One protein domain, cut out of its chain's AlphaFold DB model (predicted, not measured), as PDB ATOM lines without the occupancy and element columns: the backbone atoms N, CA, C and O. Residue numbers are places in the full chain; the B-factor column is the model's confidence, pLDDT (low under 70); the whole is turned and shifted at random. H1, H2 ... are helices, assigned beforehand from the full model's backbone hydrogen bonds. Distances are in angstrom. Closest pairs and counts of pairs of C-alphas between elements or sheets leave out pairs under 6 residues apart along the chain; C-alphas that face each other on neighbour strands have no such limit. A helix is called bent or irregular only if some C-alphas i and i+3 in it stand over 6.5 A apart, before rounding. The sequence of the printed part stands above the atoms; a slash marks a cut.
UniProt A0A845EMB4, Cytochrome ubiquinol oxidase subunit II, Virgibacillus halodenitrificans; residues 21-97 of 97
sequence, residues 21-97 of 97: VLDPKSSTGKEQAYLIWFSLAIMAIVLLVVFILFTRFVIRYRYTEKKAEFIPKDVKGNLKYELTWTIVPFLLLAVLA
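What this domain is: This is residues 21 to 97 of the 97 residues of the protein "Cytochrome ubiquinol oxidase subunit II" of Virgibacillus halodenitrificans (UniProt A0A845EMB4). A long helix, H1, makes the length of the model, and a shorter helix, H2, folds back beside it after a wide loop, residues 62 to 78, so that the two form a long, loose U whose arms come near each other only towards the end of H2. Residues 21 to 26 fold back beside the first turns of H1. The printed part has 77 residues with two named helices, H1 then H2, and no named strand; its class is all helix. It is extended, with a radius of gyration of the C-alphas of 20.0 A, and its C-alphas span 65 by 27 by 10 A.

How they stand to each other: Start from H1, residues 27 to 61, and look across to H2, residues 79 to 96. The two are close but not clearly touching, with 2 pairs of C-alphas within 8 A. Their closest C-alphas are those of Ser 39 and Leu 96, 7.3 A apart. They run opposite ways at a shallow tilt of 18 degrees, with centres 14.8 A apart. Along the backbone, O i to N i+4 pairs are within hydrogen-bond range in 30 of 31 cases in H1 and 13 of 14 in H2.

Where its parts are: Find C-alpha 27 at (-8.650, -22.927, -1.013); from there H1 runs 51.7 A to C-alpha 61 at (-3.606, 0.104, 44.964). H2 runs 26.3 A from C-alpha 79 to C-alpha 96 at (-12.606, -21.691, 18.570). H2 is neither bent nor irregular, but only just: C-alphas 86 and 89 are 6.0 A apart.

The domain as a whole: The outline is a rod, and the two C-alphas farthest apart are those of Ser 26 and Glu 69, at 65.0 A. The link from H1 to H2 is long, 17 residues, and residues 62 to 71 in it stand free. The printed part has no cut and ends at Ala 97, the chain's last residue. Mean pLDDT of the printed part is 84.7; look for values under 70 at residues 21 to 22, 67 to 71 and 74.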
ATOM      1  N   VAL A  21       2.378 -18.340   4.875       68.62
ATOM      2  CA  VAL A  21       1.195 -18.935   5.519       68.62
ATOM      3  C   VAL A  21       0.018 -17.948   5.616       68.62
ATOM      4  O   VAL A  21      -1.130 -18.378   5.641       68.62
ATOM      5  N   LEU A  22       0.278 -16.634   5.642       69.94
ATOM      6  CA  LEU A  22      -0.757 -15.592   5.700       69.94
ATOM      7  C   LEU A  22      -1.201 -15.098   4.308       69.94
ATOM      8  O   LEU A  22      -2.177 -14.356   4.235       69.94
ATOM      9  N   ASP A  23      -0.534 -15.526   3.225       75.81
ATOM     10  CA  ASP A  23      -0.913 -15.256   1.825       75.81
ATOM     11  C   ASP A  23      -1.254 -16.568   1.077       75.81
ATOM     12  O   ASP A  23      -0.440 -17.126   0.331       75.81
ATOM     13  N   PRO A  24      -2.446 -17.136   1.327       73.38
ATOM     14  CA  PRO A  24      -2.808 -18.447   0.818       73.38
ATOM     15  C   PRO A  24      -3.195 -18.420  -0.664       73.38
ATOM     16  O   PRO A  24      -4.186 -17.812  -1.072       73.38
ATOM     17  N   LYS A  25      -2.472 -19.200  -1.472       73.00
ATOM     18  CA  LYS A  25      -2.779 -19.403  -2.901       73.00
ATOM     19  C   LYS A  25      -3.784 -20.533  -3.176       73.00
ATOM     20  O   LYS A  25      -4.299 -20.623  -4.285       73.00
ATOM     21  N   SER A  26      -4.086 -21.379  -2.186       74.31
ATOM     22  CA  SER A  26      -5.015 -22.519  -2.281       74.31
ATOM     23  C   SER A  26      -6.283 -22.308  -1.441       74.31
ATOM     24  O   SER A  26      -6.280 -21.524  -0.492       74.31
ATOM     25  N   SER A  27      -7.382 -23.003  -1.765       77.75
ATOM     26  CA  SER A  27      -8.650 -22.927  -1.013       77.75
ATOM     27  C   SER A  27      -8.488 -23.356   0.450       77.75
ATOM     28  O   SER A  27      -8.915 -22.632   1.342       77.75
ATOM     29  N   THR A  28      -7.784 -24.459   0.706       80.19
ATOM     30  CA  THR A  28      -7.487 -24.943   2.067       80.19
ATOM     31  C   THR A  28      -6.598 -23.971   2.849       80.19
ATOM     32  O   THR A  28      -6.777 -23.782   4.049       80.19
ATOM     33  N   GLY A  29      -5.665 -23.287   2.172       80.81
ATOM     34  CA  GLY A  29      -4.830 -22.268   2.809       80.81
ATOM     35  C   GLY A  29      -5.630 -21.049   3.278       80.81
ATOM     36  O   GLY A  29      -5.275 -20.441   4.284       80.81
ATOM     37  N   LYS A  30      -6.718 -20.691   2.579       83.25
ATOM     38  CA  LYS A  30      -7.580 -19.555   2.954       83.25
ATOM     39  C   LYS A  30      -8.302 -19.799   4.271       83.25
ATOM     40  O   LYS A  30      -8.325 -18.908   5.116       83.25
ATOM     41  N   GLU A  31      -8.830 -21.003   4.464       85.12
ATOM     42  CA  GLU A  31      -9.466 -21.390   5.726       85.12
ATOM     43  C   GLU A  31      -8.453 -21.396   6.875       85.12
ATOM     44  O   GLU A  31      -8.714 -20.836   7.938       85.12
ATOM     45  N   GLN A  32      -7.248 -21.920   6.640       84.81
ATOM     46  CA  GLN A  32      -6.190 -21.916   7.649       84.81
ATOM     47  C   GLN A  32      -5.744 -20.496   8.031       84.81
ATOM     48  O   GLN A  32      -5.615 -20.187   9.216       84.81
ATOM     49  N   ALA A  33      -5.544 -19.613   7.049       86.00
ATOM     50  CA  ALA A  33      -5.186 -18.221   7.305       86.00
ATOM     51  C   ALA A  33      -6.291 -17.481   8.079       86.00
ATOM     52  O   ALA A  33      -5.984 -16.717   8.995       86.00
ATOM     53  N   TYR A  34      -7.566 -17.739   7.762       87.44
ATOM     54  CA  TYR A  34      -8.698 -17.186   8.510       87.44
ATOM     55  C   TYR A  34      -8.682 -17.630   9.978       87.44
ATOM     56  O   TYR A  34      -8.776 -16.782  10.864       87.44
ATOM     57  N   LEU A  35      -8.487 -18.925  10.249       88.06
ATOM     58  CA  LEU A  35      -8.404 -19.452  11.616       88.06
ATOM     59  C   LEU A  35      -7.235 -18.845  12.404       88.06
ATOM     60  O   LEU A  35      -7.387 -18.520  13.583       88.06
ATOM     61  N   ILE A  36      -6.082 -18.641  11.756       89.00
ATOM     62  CA  ILE A  36      -4.919 -17.986  12.373       89.00
ATOM     63  C   ILE A  36      -5.263 -16.547  12.771       89.00
ATOM     64  O   ILE A  36      -5.043 -16.161  13.920       89.00
ATOM     65  N   TRP A  37      -5.831 -15.760  11.852       88.81
ATOM     66  CA  TRP A  37      -6.237 -14.382  12.139       88.81
ATOM     67  C   TRP A  37      -7.310 -14.305  13.224       88.81
ATOM     68  O   TRP A  37      -7.228 -13.453  14.109       88.81
ATOM     69  N   PHE A  38      -8.281 -15.213  13.188       90.06
ATOM     70  CA  PHE A  38      -9.357 -15.282  14.167       90.06
ATOM     71  C   PHE A  38      -8.829 -15.612  15.573       90.06
ATOM     72  O   PHE A  38      -9.129 -14.900  16.533       90.06
ATOM     73  N   SER A  39      -7.960 -16.618  15.693       90.19
ATOM     74  CA  SER A  39      -7.319 -16.990  16.960       90.19
ATOM     75  C   SER A  39      -6.418 -15.875  17.507       90.19
ATOM     76  O   SER A  39      -6.498 -15.525  18.689       90.19
ATOM     77  N   LEU A  40      -5.611 -15.241  16.644       90.75
ATOM     78  CA  LEU A  40      -4.779 -14.095  17.025       90.75
ATOM     79  C   LEU A  40      -5.619 -12.925  17.545       90.75
ATOM     80  O   LEU A  40      -5.255 -12.318  18.554       90.75
ATOM     81  N   ALA A  41      -6.746 -12.626  16.895       91.31
ATOM     82  CA  ALA A  41      -7.652 -11.571  17.334       91.31
ATOM     83  C   ALA A  41      -8.232 -11.868  18.727       91.31
ATOM     84  O   ALA A  41      -8.198 -10.997  19.599       91.31
ATOM     85  N   ILE A  42      -8.692 -13.100  18.972       91.00
ATOM     86  CA  ILE A  42      -9.215 -13.509  20.285       91.00
ATOM     87  C   ILE A  42      -8.133 -13.386  21.367       91.00
ATOM     88  O   ILE A  42      -8.378 -12.779  22.413       91.00
ATOM     89  N   MET A  43      -6.922 -13.893  21.117       89.94
ATOM     90  CA  MET A  43      -5.814 -13.795  22.077       89.94
ATOM     91  C   MET A  43      -5.436 -12.341  22.381       89.94
ATOM     92  O   MET A  43      -5.215 -11.994  23.544       89.94
ATOM     93  N   ALA A  44      -5.405 -11.476  21.364       93.06
ATOM     94  CA  ALA A  44      -5.118 -10.056  21.542       93.06
ATOM     95  C   ALA A  44      -6.178  -9.358  22.411       93.06
ATOM     96  O   ALA A  44      -5.824  -8.562  23.283       93.06
ATOM     97  N   ILE A  45      -7.463  -9.685  22.225       92.69
ATOM     98  CA  ILE A  45      -8.563  -9.145  23.040       92.69
ATOM     99  C   ILE A  45      -8.415  -9.573  24.503       92.69
ATOM    100  O   ILE A  45      -8.475  -8.727  25.398       92.69
ATOM    101  N   VAL A  46      -8.191 -10.865  24.758       92.06
ATOM    102  CA  VAL A  46      -8.014 -11.389  26.124       92.06
ATOM    103  C   VAL A  46      -6.839 -10.700  26.813       92.06
ATOM    104  O   VAL A  46      -6.969 -10.224  27.944       92.06
ATOM    105  N   LEU A  47      -5.710 -10.589  26.113       93.31
ATOM    106  CA  LEU A  47      -4.521  -9.912  26.613       93.31
ATOM    107  C   LEU A  47      -4.831  -8.451  26.964       93.31
ATOM    108  O   LEU A  47      -4.538  -8.013  28.076       93.31
ATOM    109  N   LEU A  48      -5.488  -7.713  26.068       95.38
ATOM    110  CA  LEU A  48      -5.867  -6.318  26.292       95.38
ATOM    111  C   LEU A  48      -6.715  -6.155  27.565       95.38
ATOM    112  O   LEU A  48      -6.424  -5.280  28.383       95.38
ATOM    113  N   VAL A  49      -7.712  -7.020  27.783       94.38
ATOM    114  CA  VAL A  49      -8.553  -6.992  28.994       94.38
ATOM    115  C   VAL A  49      -7.713  -7.187  30.259       94.38
ATOM    116  O   VAL A  49      -7.853  -6.417  31.215       94.38
ATOM    117  N   VAL A  50      -6.802  -8.165  30.261       94.00
ATOM    118  CA  VAL A  50      -5.907  -8.427  31.402       94.00
ATOM    119  C   VAL A  50      -5.008  -7.222  31.680       94.00
ATOM    120  O   VAL A  50      -4.907  -6.792  32.831       94.00
ATOM    121  N   PHE A  51      -4.409  -6.625  30.647       95.31
ATOM    122  CA  PHE A  51      -3.556  -5.445  30.802       95.31
ATOM    123  C   PHE A  51      -4.317  -4.242  31.366       95.31
ATOM    124  O   PHE A  51      -3.780  -3.535  32.222       95.31
ATOM    125  N   ILE A  52      -5.570  -4.022  30.953       96.38
ATOM    126  CA  ILE A  52      -6.413  -2.956  31.512       96.38
ATOM    127  C   ILE A  52      -6.694  -3.208  32.995       96.38
ATOM    128  O   ILE A  52      -6.485  -2.309  33.817       96.38
ATOM    129  N   LEU A  53      -7.146  -4.414  33.355       93.81
ATOM    130  CA  LEU A  53      -7.453  -4.757  34.748       93.81
ATOM    131  C   LEU A  53      -6.213  -4.636  35.635       93.81
ATOM    132  O   LEU A  53      -6.281  -4.024  36.705       93.81
ATOM    133  N   PHE A  54      -5.078  -5.146  35.163       93.88
ATOM    134  CA  PHE A  54      -3.804  -5.065  35.864       93.88
ATOM    135  C   PHE A  54      -3.353  -3.614  36.046       93.88
ATOM    136  O   PHE A  54      -3.063  -3.190  37.163       93.88
ATOM    137  N   THR A  55      -3.378  -2.812  34.980       95.62
ATOM    138  CA  THR A  55      -3.001  -1.390  35.038       95.62
ATOM    139  C   THR A  55      -3.900  -0.624  36.004       95.62
ATOM    140  O   THR A  55      -3.414   0.144  36.838       95.62
ATOM    141  N   ARG A  56      -5.214  -0.870  35.960       95.06
ATOM    142  CA  ARG A  56      -6.173  -0.260  36.886       95.06
ATOM    143  C   ARG A  56      -5.883  -0.654  38.334       95.06
ATOM    144  O   ARG A  56      -5.927   0.209  39.212       95.06
ATOM    145  N   PHE A  57      -5.590  -1.928  38.586       90.81
ATOM    146  CA  PHE A  57      -5.243  -2.423  39.915       90.81
ATOM    147  C   PHE A  57      -3.975  -1.742  40.439       90.81
ATOM    148  O   PHE A  57      -4.000  -1.165  41.526       90.81
ATOM    149  N   VAL A  58      -2.914  -1.704  39.629       91.12
ATOM    150  CA  VAL A  58      -1.654  -1.038  39.980       91.12
ATOM    151  C   VAL A  58      -1.898   0.430  40.314       91.12
ATOM    152  O   VAL A  58      -1.505   0.871  41.386       91.12
ATOM    153  N   ILE A  59      -2.603   1.191  39.474       90.31
ATOM    154  CA  ILE A  59      -2.864   2.618  39.735       90.31
ATOM    155  C   ILE A  59      -3.705   2.815  41.006       90.31
ATOM    156  O   ILE A  59      -3.459   3.741  41.785       90.31
ATOM    157  N   ARG A  60      -4.707   1.957  41.241       84.44
ATOM    158  CA  ARG A  60      -5.631   2.103  42.375       84.44
ATOM    159  C   ARG A  60      -4.991   1.730  43.710       84.44
ATOM    160  O   ARG A  60      -5.261   2.423  44.695       84.44
ATOM    161  N   TYR A  61      -4.181   0.676  43.742       83.44
ATOM    162  CA  TYR A  61      -3.606   0.104  44.964       83.44
ATOM    163  C   TYR A  61      -2.120   0.423  45.158       83.44
ATOM    164  O   TYR A  61      -1.536  -0.009  46.147       83.44
ATOM    165  N   ARG A  62      -1.503   1.221  44.272       83.56
ATOM    166  CA  ARG A  62      -0.148   1.737  44.502       83.56
ATOM    167  C   ARG A  62      -0.081   2.468  45.842       83.56
ATOM    168  O   ARG A  62      -0.930   3.320  46.128       83.56
ATOM    169  N   TYR A  63       0.956   2.157  46.618       80.06
ATOM    170  CA  TYR A  63       1.259   2.840  47.869       80.06
ATOM    171  C   TYR A  63       1.339   4.358  47.651       80.06
ATOM    172  O   TYR A  63       1.844   4.849  46.638       80.06
ATOM    173  N   THR A  64       0.759   5.113  48.573       77.00
ATOM    174  CA  THR A  64       0.774   6.577  48.606       77.00
ATOM    175  C   THR A  64       0.632   6.972  50.067       77.00
ATOM    176  O   THR A  64      -0.161   6.349  50.765       77.00
ATOM    177  N   GLU A  65       1.318   8.028  50.502       73.25
ATOM    178  CA  GLU A  65       1.282   8.545  51.883       73.25
ATOM    179  C   GLU A  65      -0.154   8.674  52.441       73.25
ATOM    180  O   GLU A  65      -0.442   8.303  53.571       73.25
ATOM    181  N   LYS A  66      -1.116   9.084  51.598       71.06
ATOM    182  CA  LYS A  66      -2.550   9.216  51.935       71.06
ATOM    183  C   LYS A  66      -3.297   7.892  52.181       71.06
ATOM    184  O   LYS A  66      -4.454   7.917  52.579       71.06
ATOM    185  N   LYS A  67      -2.692   6.749  51.858       67.62
ATOM    186  CA  LYS A  67      -3.266   5.395  51.973       67.62
ATOM    187  C   LYS A  67      -2.459   4.505  52.924       67.62
ATOM    188  O   LYS A  67      -2.723   3.310  52.979       67.62
ATOM    189  N   ALA A  68      -1.492   5.071  53.650       64.88
ATOM    190  CA  ALA A  68      -0.576   4.328  54.514       64.88
ATOM    191  C   ALA A  68      -1.282   3.588  55.666       64.88
ATOM    192  O   ALA A  68      -0.830   2.524  56.070       64.88
ATOM    193  N   GLU A  69      -2.411   4.111  56.147       67.44
ATOM    194  CA  GLU A  69      -3.182   3.528  57.257       67.44
ATOM    195  C   GLU A  69      -4.307   2.582  56.789       67.44
ATOM    196  O   GLU A  69      -4.960   1.919  57.593       67.44
ATOM    197  N   PHE A  70      -4.548   2.491  55.474       68.94
ATOM    198  CA  PHE A  70      -5.592   1.633  54.917       68.94
ATOM    199  C   PHE A  70      -5.036   0.238  54.619       68.94
ATOM    200  O   PHE A  70      -4.526  -0.022  53.527       68.94
ATOM    201  N   ILE A  71      -5.176  -0.675  55.579       68.75
ATOM    202  CA  ILE A  71      -4.960  -2.107  55.350       68.75
ATOM    203  C   ILE A  71      -6.283  -2.703  54.838       68.75
ATOM    204  O   ILE A  71      -7.270  -2.717  55.583       68.75
ATOM    205  N   PRO A  72      -6.368  -3.151  53.569       70.81
ATOM    206  CA  PRO A  72      -7.575  -3.800  53.072       70.81
ATOM    207  C   PRO A  72      -7.833  -5.090  53.862       70.81
ATOM    208  O   PRO A  72      -6.904  -5.818  54.190       70.81
ATOM    209  N   LYS A  73      -9.102  -5.383  54.167       76.75
ATOM    210  CA  LYS A  73      -9.479  -6.645  54.820       76.75
ATOM    211  C   LYS A  73      -9.125  -7.823  53.911       76.75
ATOM    212  O   LYS A  73      -9.552  -7.844  52.755       76.75
ATOM    213  N   ASP A  74      -8.419  -8.808  54.457       69.94
ATOM    214  CA  ASP A  74      -8.083 -10.040  53.747       69.94
ATOM    215  C   ASP A  74      -9.350 -10.838  53.429       69.94
ATOM    216  O   ASP A  74     -10.024 -11.379  54.310       69.94
ATOM    217  N   VAL A  75      -9.670 -10.934  52.142       77.44
ATOM    218  CA  VAL A  75     -10.705 -11.832  51.629       77.44
ATOM    219  C   VAL A  75     -10.024 -13.101  51.127       77.44
ATOM    220  O   VAL A  75      -9.322 -13.084  50.122       77.44
ATOM    221  N   LYS A  76     -10.204 -14.214  51.850       72.62
ATOM    222  CA  LYS A  76      -9.523 -15.493  51.560       72.62
ATOM    223  C   LYS A  76      -9.973 -16.168  50.258       72.62
ATOM    224  O   LYS A  76      -9.310 -17.090  49.805       72.62
ATOM    225  N   GLY A  77     -11.076 -15.723  49.662       76.38
ATOM    226  CA  GLY A  77     -11.567 -16.232  48.387       76.38
ATOM    227  C   GLY A  77     -12.876 -15.569  47.983       76.38
ATOM    228  O   GLY A  77     -13.625 -15.073  48.831       76.38
ATOM    229  N   ASN A  78     -13.150 -15.551  46.680       87.38
ATOM    230  CA  ASN A  78     -14.460 -15.170  46.168       87.38
ATOM    231  C   ASN A  78     -14.843 -16.097  45.018       87.38
ATOM    232  O   ASN A  78     -14.447 -15.876  43.872       87.38
ATOM    233  N   LEU A  79     -15.694 -17.073  45.330       88.56
ATOM    234  CA  LEU A  79     -16.147 -18.105  44.398       88.56
ATOM    235  C   LEU A  79     -16.734 -17.522  43.100       88.56
ATOM    236  O   LEU A  79     -16.590 -18.102  42.031       88.56
ATOM    237  N   LYS A  80     -17.345 -16.332  43.159       89.62
ATOM    238  CA  LYS A  80     -17.871 -15.640  41.971       89.62
ATOM    239  C   LYS A  80     -16.771 -15.218  40.997       89.62
ATOM    240  O   LYS A  80     -16.950 -15.366  39.791       89.62
ATOM    241  N   TYR A  81     -15.658 -14.677  41.497       89.31
ATOM    242  CA  TYR A  81     -14.535 -14.304  40.634       89.31
ATOM    243  C   TYR A  81     -13.823 -15.550  40.123       89.31
ATOM    244  O   TYR A  81     -13.552 -15.611  38.927       89.31
ATOM    245  N   GLU A  82     -13.646 -16.554  40.987       89.50
ATOM    246  CA  GLU A  82     -13.067 -17.854  40.632       89.50
ATOM    247  C   GLU A  82     -13.784 -18.518  39.462       89.50
ATOM    248  O   GLU A  82     -13.177 -18.920  38.467       89.50
ATOM    249  N   LEU A  83     -15.108 -18.557  39.551       93.81
ATOM    250  CA  LEU A  83     -15.939 -19.121  38.506       93.81
ATOM    251  C   LEU A  83     -15.897 -18.267  37.231       93.81
ATOM    252  O   LEU A  83     -15.730 -18.798  36.137       93.81
ATOM    253  N   THR A  84     -15.988 -16.940  37.365       92.31
ATOM    254  CA  THR A  84     -15.994 -16.020  36.214       92.31
ATOM    255  C   THR A  84     -14.701 -16.124  35.408       92.31
ATOM    256  O   THR A  84     -14.751 -16.236  34.183       92.31
ATOM    257  N   TRP A  85     -13.540 -16.130  36.068       90.31
ATOM    258  CA  TRP A  85     -12.260 -16.199  35.361       90.31
ATOM    259  C   TRP A  85     -11.968 -17.576  34.770       90.31
ATOM    260  O   TRP A  85     -11.109 -17.675  33.903       90.31
ATOM    261  N   THR A  86     -12.637 -18.635  35.233       91.38
ATOM    262  CA  THR A  86     -12.449 -19.997  34.706       91.38
ATOM    263  C   THR A  86     -13.403 -20.267  33.539       91.38
ATOM    264  O   THR A  86     -13.004 -20.851  32.534       91.38
ATOM    265  N   ILE A  87     -14.647 -19.779  33.625       94.81
ATOM    266  CA  ILE A  87     -15.659 -19.937  32.569       94.81
ATOM    267  C   ILE A  87     -15.311 -19.117  31.326       94.81
ATOM    268  O   ILE A  87     -15.478 -19.614  30.215       94.81
ATOM    269  N   VAL A  88     -14.834 -17.877  31.480       91.31
ATOM    270  CA  VAL A  88     -14.578 -16.994  30.328       91.31
ATOM    271  C   VAL A  88     -13.551 -17.596  29.348       91.31
ATOM    272  O   VAL A  88     -13.878 -17.694  28.165       91.31
ATOM    273  N   PRO A  89     -12.364 -18.072  29.780       86.88
ATOM    274  CA  PRO A  89     -11.420 -18.749  28.890       86.88
ATOM    275  C   PRO A  89     -11.974 -20.053  28.311       86.88
ATOM    276  O   PRO A  89     -11.764 -20.328  27.135       86.88
ATOM    277  N   PHE A  90     -12.710 -20.835  29.107       92.25
ATOM    278  CA  PHE A  90     -13.313 -22.084  28.639       92.25
ATOM    279  C   PHE A  90     -14.311 -21.846  27.496       92.25
ATOM    280  O   PHE A  90     -14.268 -22.536  26.481       92.25
ATOM    281  N   LEU A  91     -15.167 -20.830  27.623       92.06
ATOM    282  CA  LEU A  91     -16.152 -20.469  26.602       92.06
ATOM    283  C   LEU A  91     -15.475 -19.955  25.322       92.06
ATOM    284  O   LEU A  91     -15.891 -20.316  24.227       92.06
ATOM    285  N   LEU A  92     -14.394 -19.175  25.448       88.81
ATOM    286  CA  LEU A  92     -13.604 -18.721  24.297       88.81
ATOM    287  C   LEU A  92     -12.966 -19.887  23.527       88.81
ATOM    288  O   LEU A  92     -12.961 -19.867  22.300       88.81
ATOM    289  N   LEU A  93     -12.468 -20.909  24.230       87.06
ATOM    290  CA  LEU A  93     -11.937 -22.119  23.597       87.06
ATOM    291  C   LEU A  93     -13.038 -22.939  22.917       87.06
ATOM    292  O   LEU A  93     -12.824 -23.421  21.812       87.06
ATOM    293  N   ALA A  94     -14.218 -23.049  23.534       90.00
ATOM    294  CA  ALA A  94     -15.354 -23.767  22.954       90.00
ATOM    295  C   ALA A  94     -15.875 -23.136  21.648       90.00
ATOM    296  O   ALA A  94     -16.448 -23.842  20.831       90.00
ATOM    297  N   VAL A  95     -15.688 -21.825  21.452       87.19
ATOM    298  CA  VAL A  95     -16.045 -21.118  20.204       87.19
ATOM    299  C   VAL A  95     -14.978 -21.284  19.116       87.19
ATOM    300  O   VAL A  95     -15.285 -21.151  17.934       87.19
ATOM    301  N   LEU A  96     -13.722 -21.518  19.502       83.44
ATOM    302  CA  LEU A  96     -12.606 -21.691  18.570       83.44
ATOM    303  C   LEU A  96     -12.450 -23.144  18.086       83.44
ATOM    304  O   LEU A  96     -11.884 -23.352  17.014       83.44
ATOM    305  N   ALA A  97     -12.892 -24.110  18.898       75.00
ATOM    306  CA  ALA A  97     -12.915 -25.540  18.586       75.00
ATOM    307  C   ALA A  97     -13.953 -25.874  17.507       75.00
ATOM    308  O   ALA A  97     -13.616 -26.713  16.642       75.00
TER     309      ALA A  97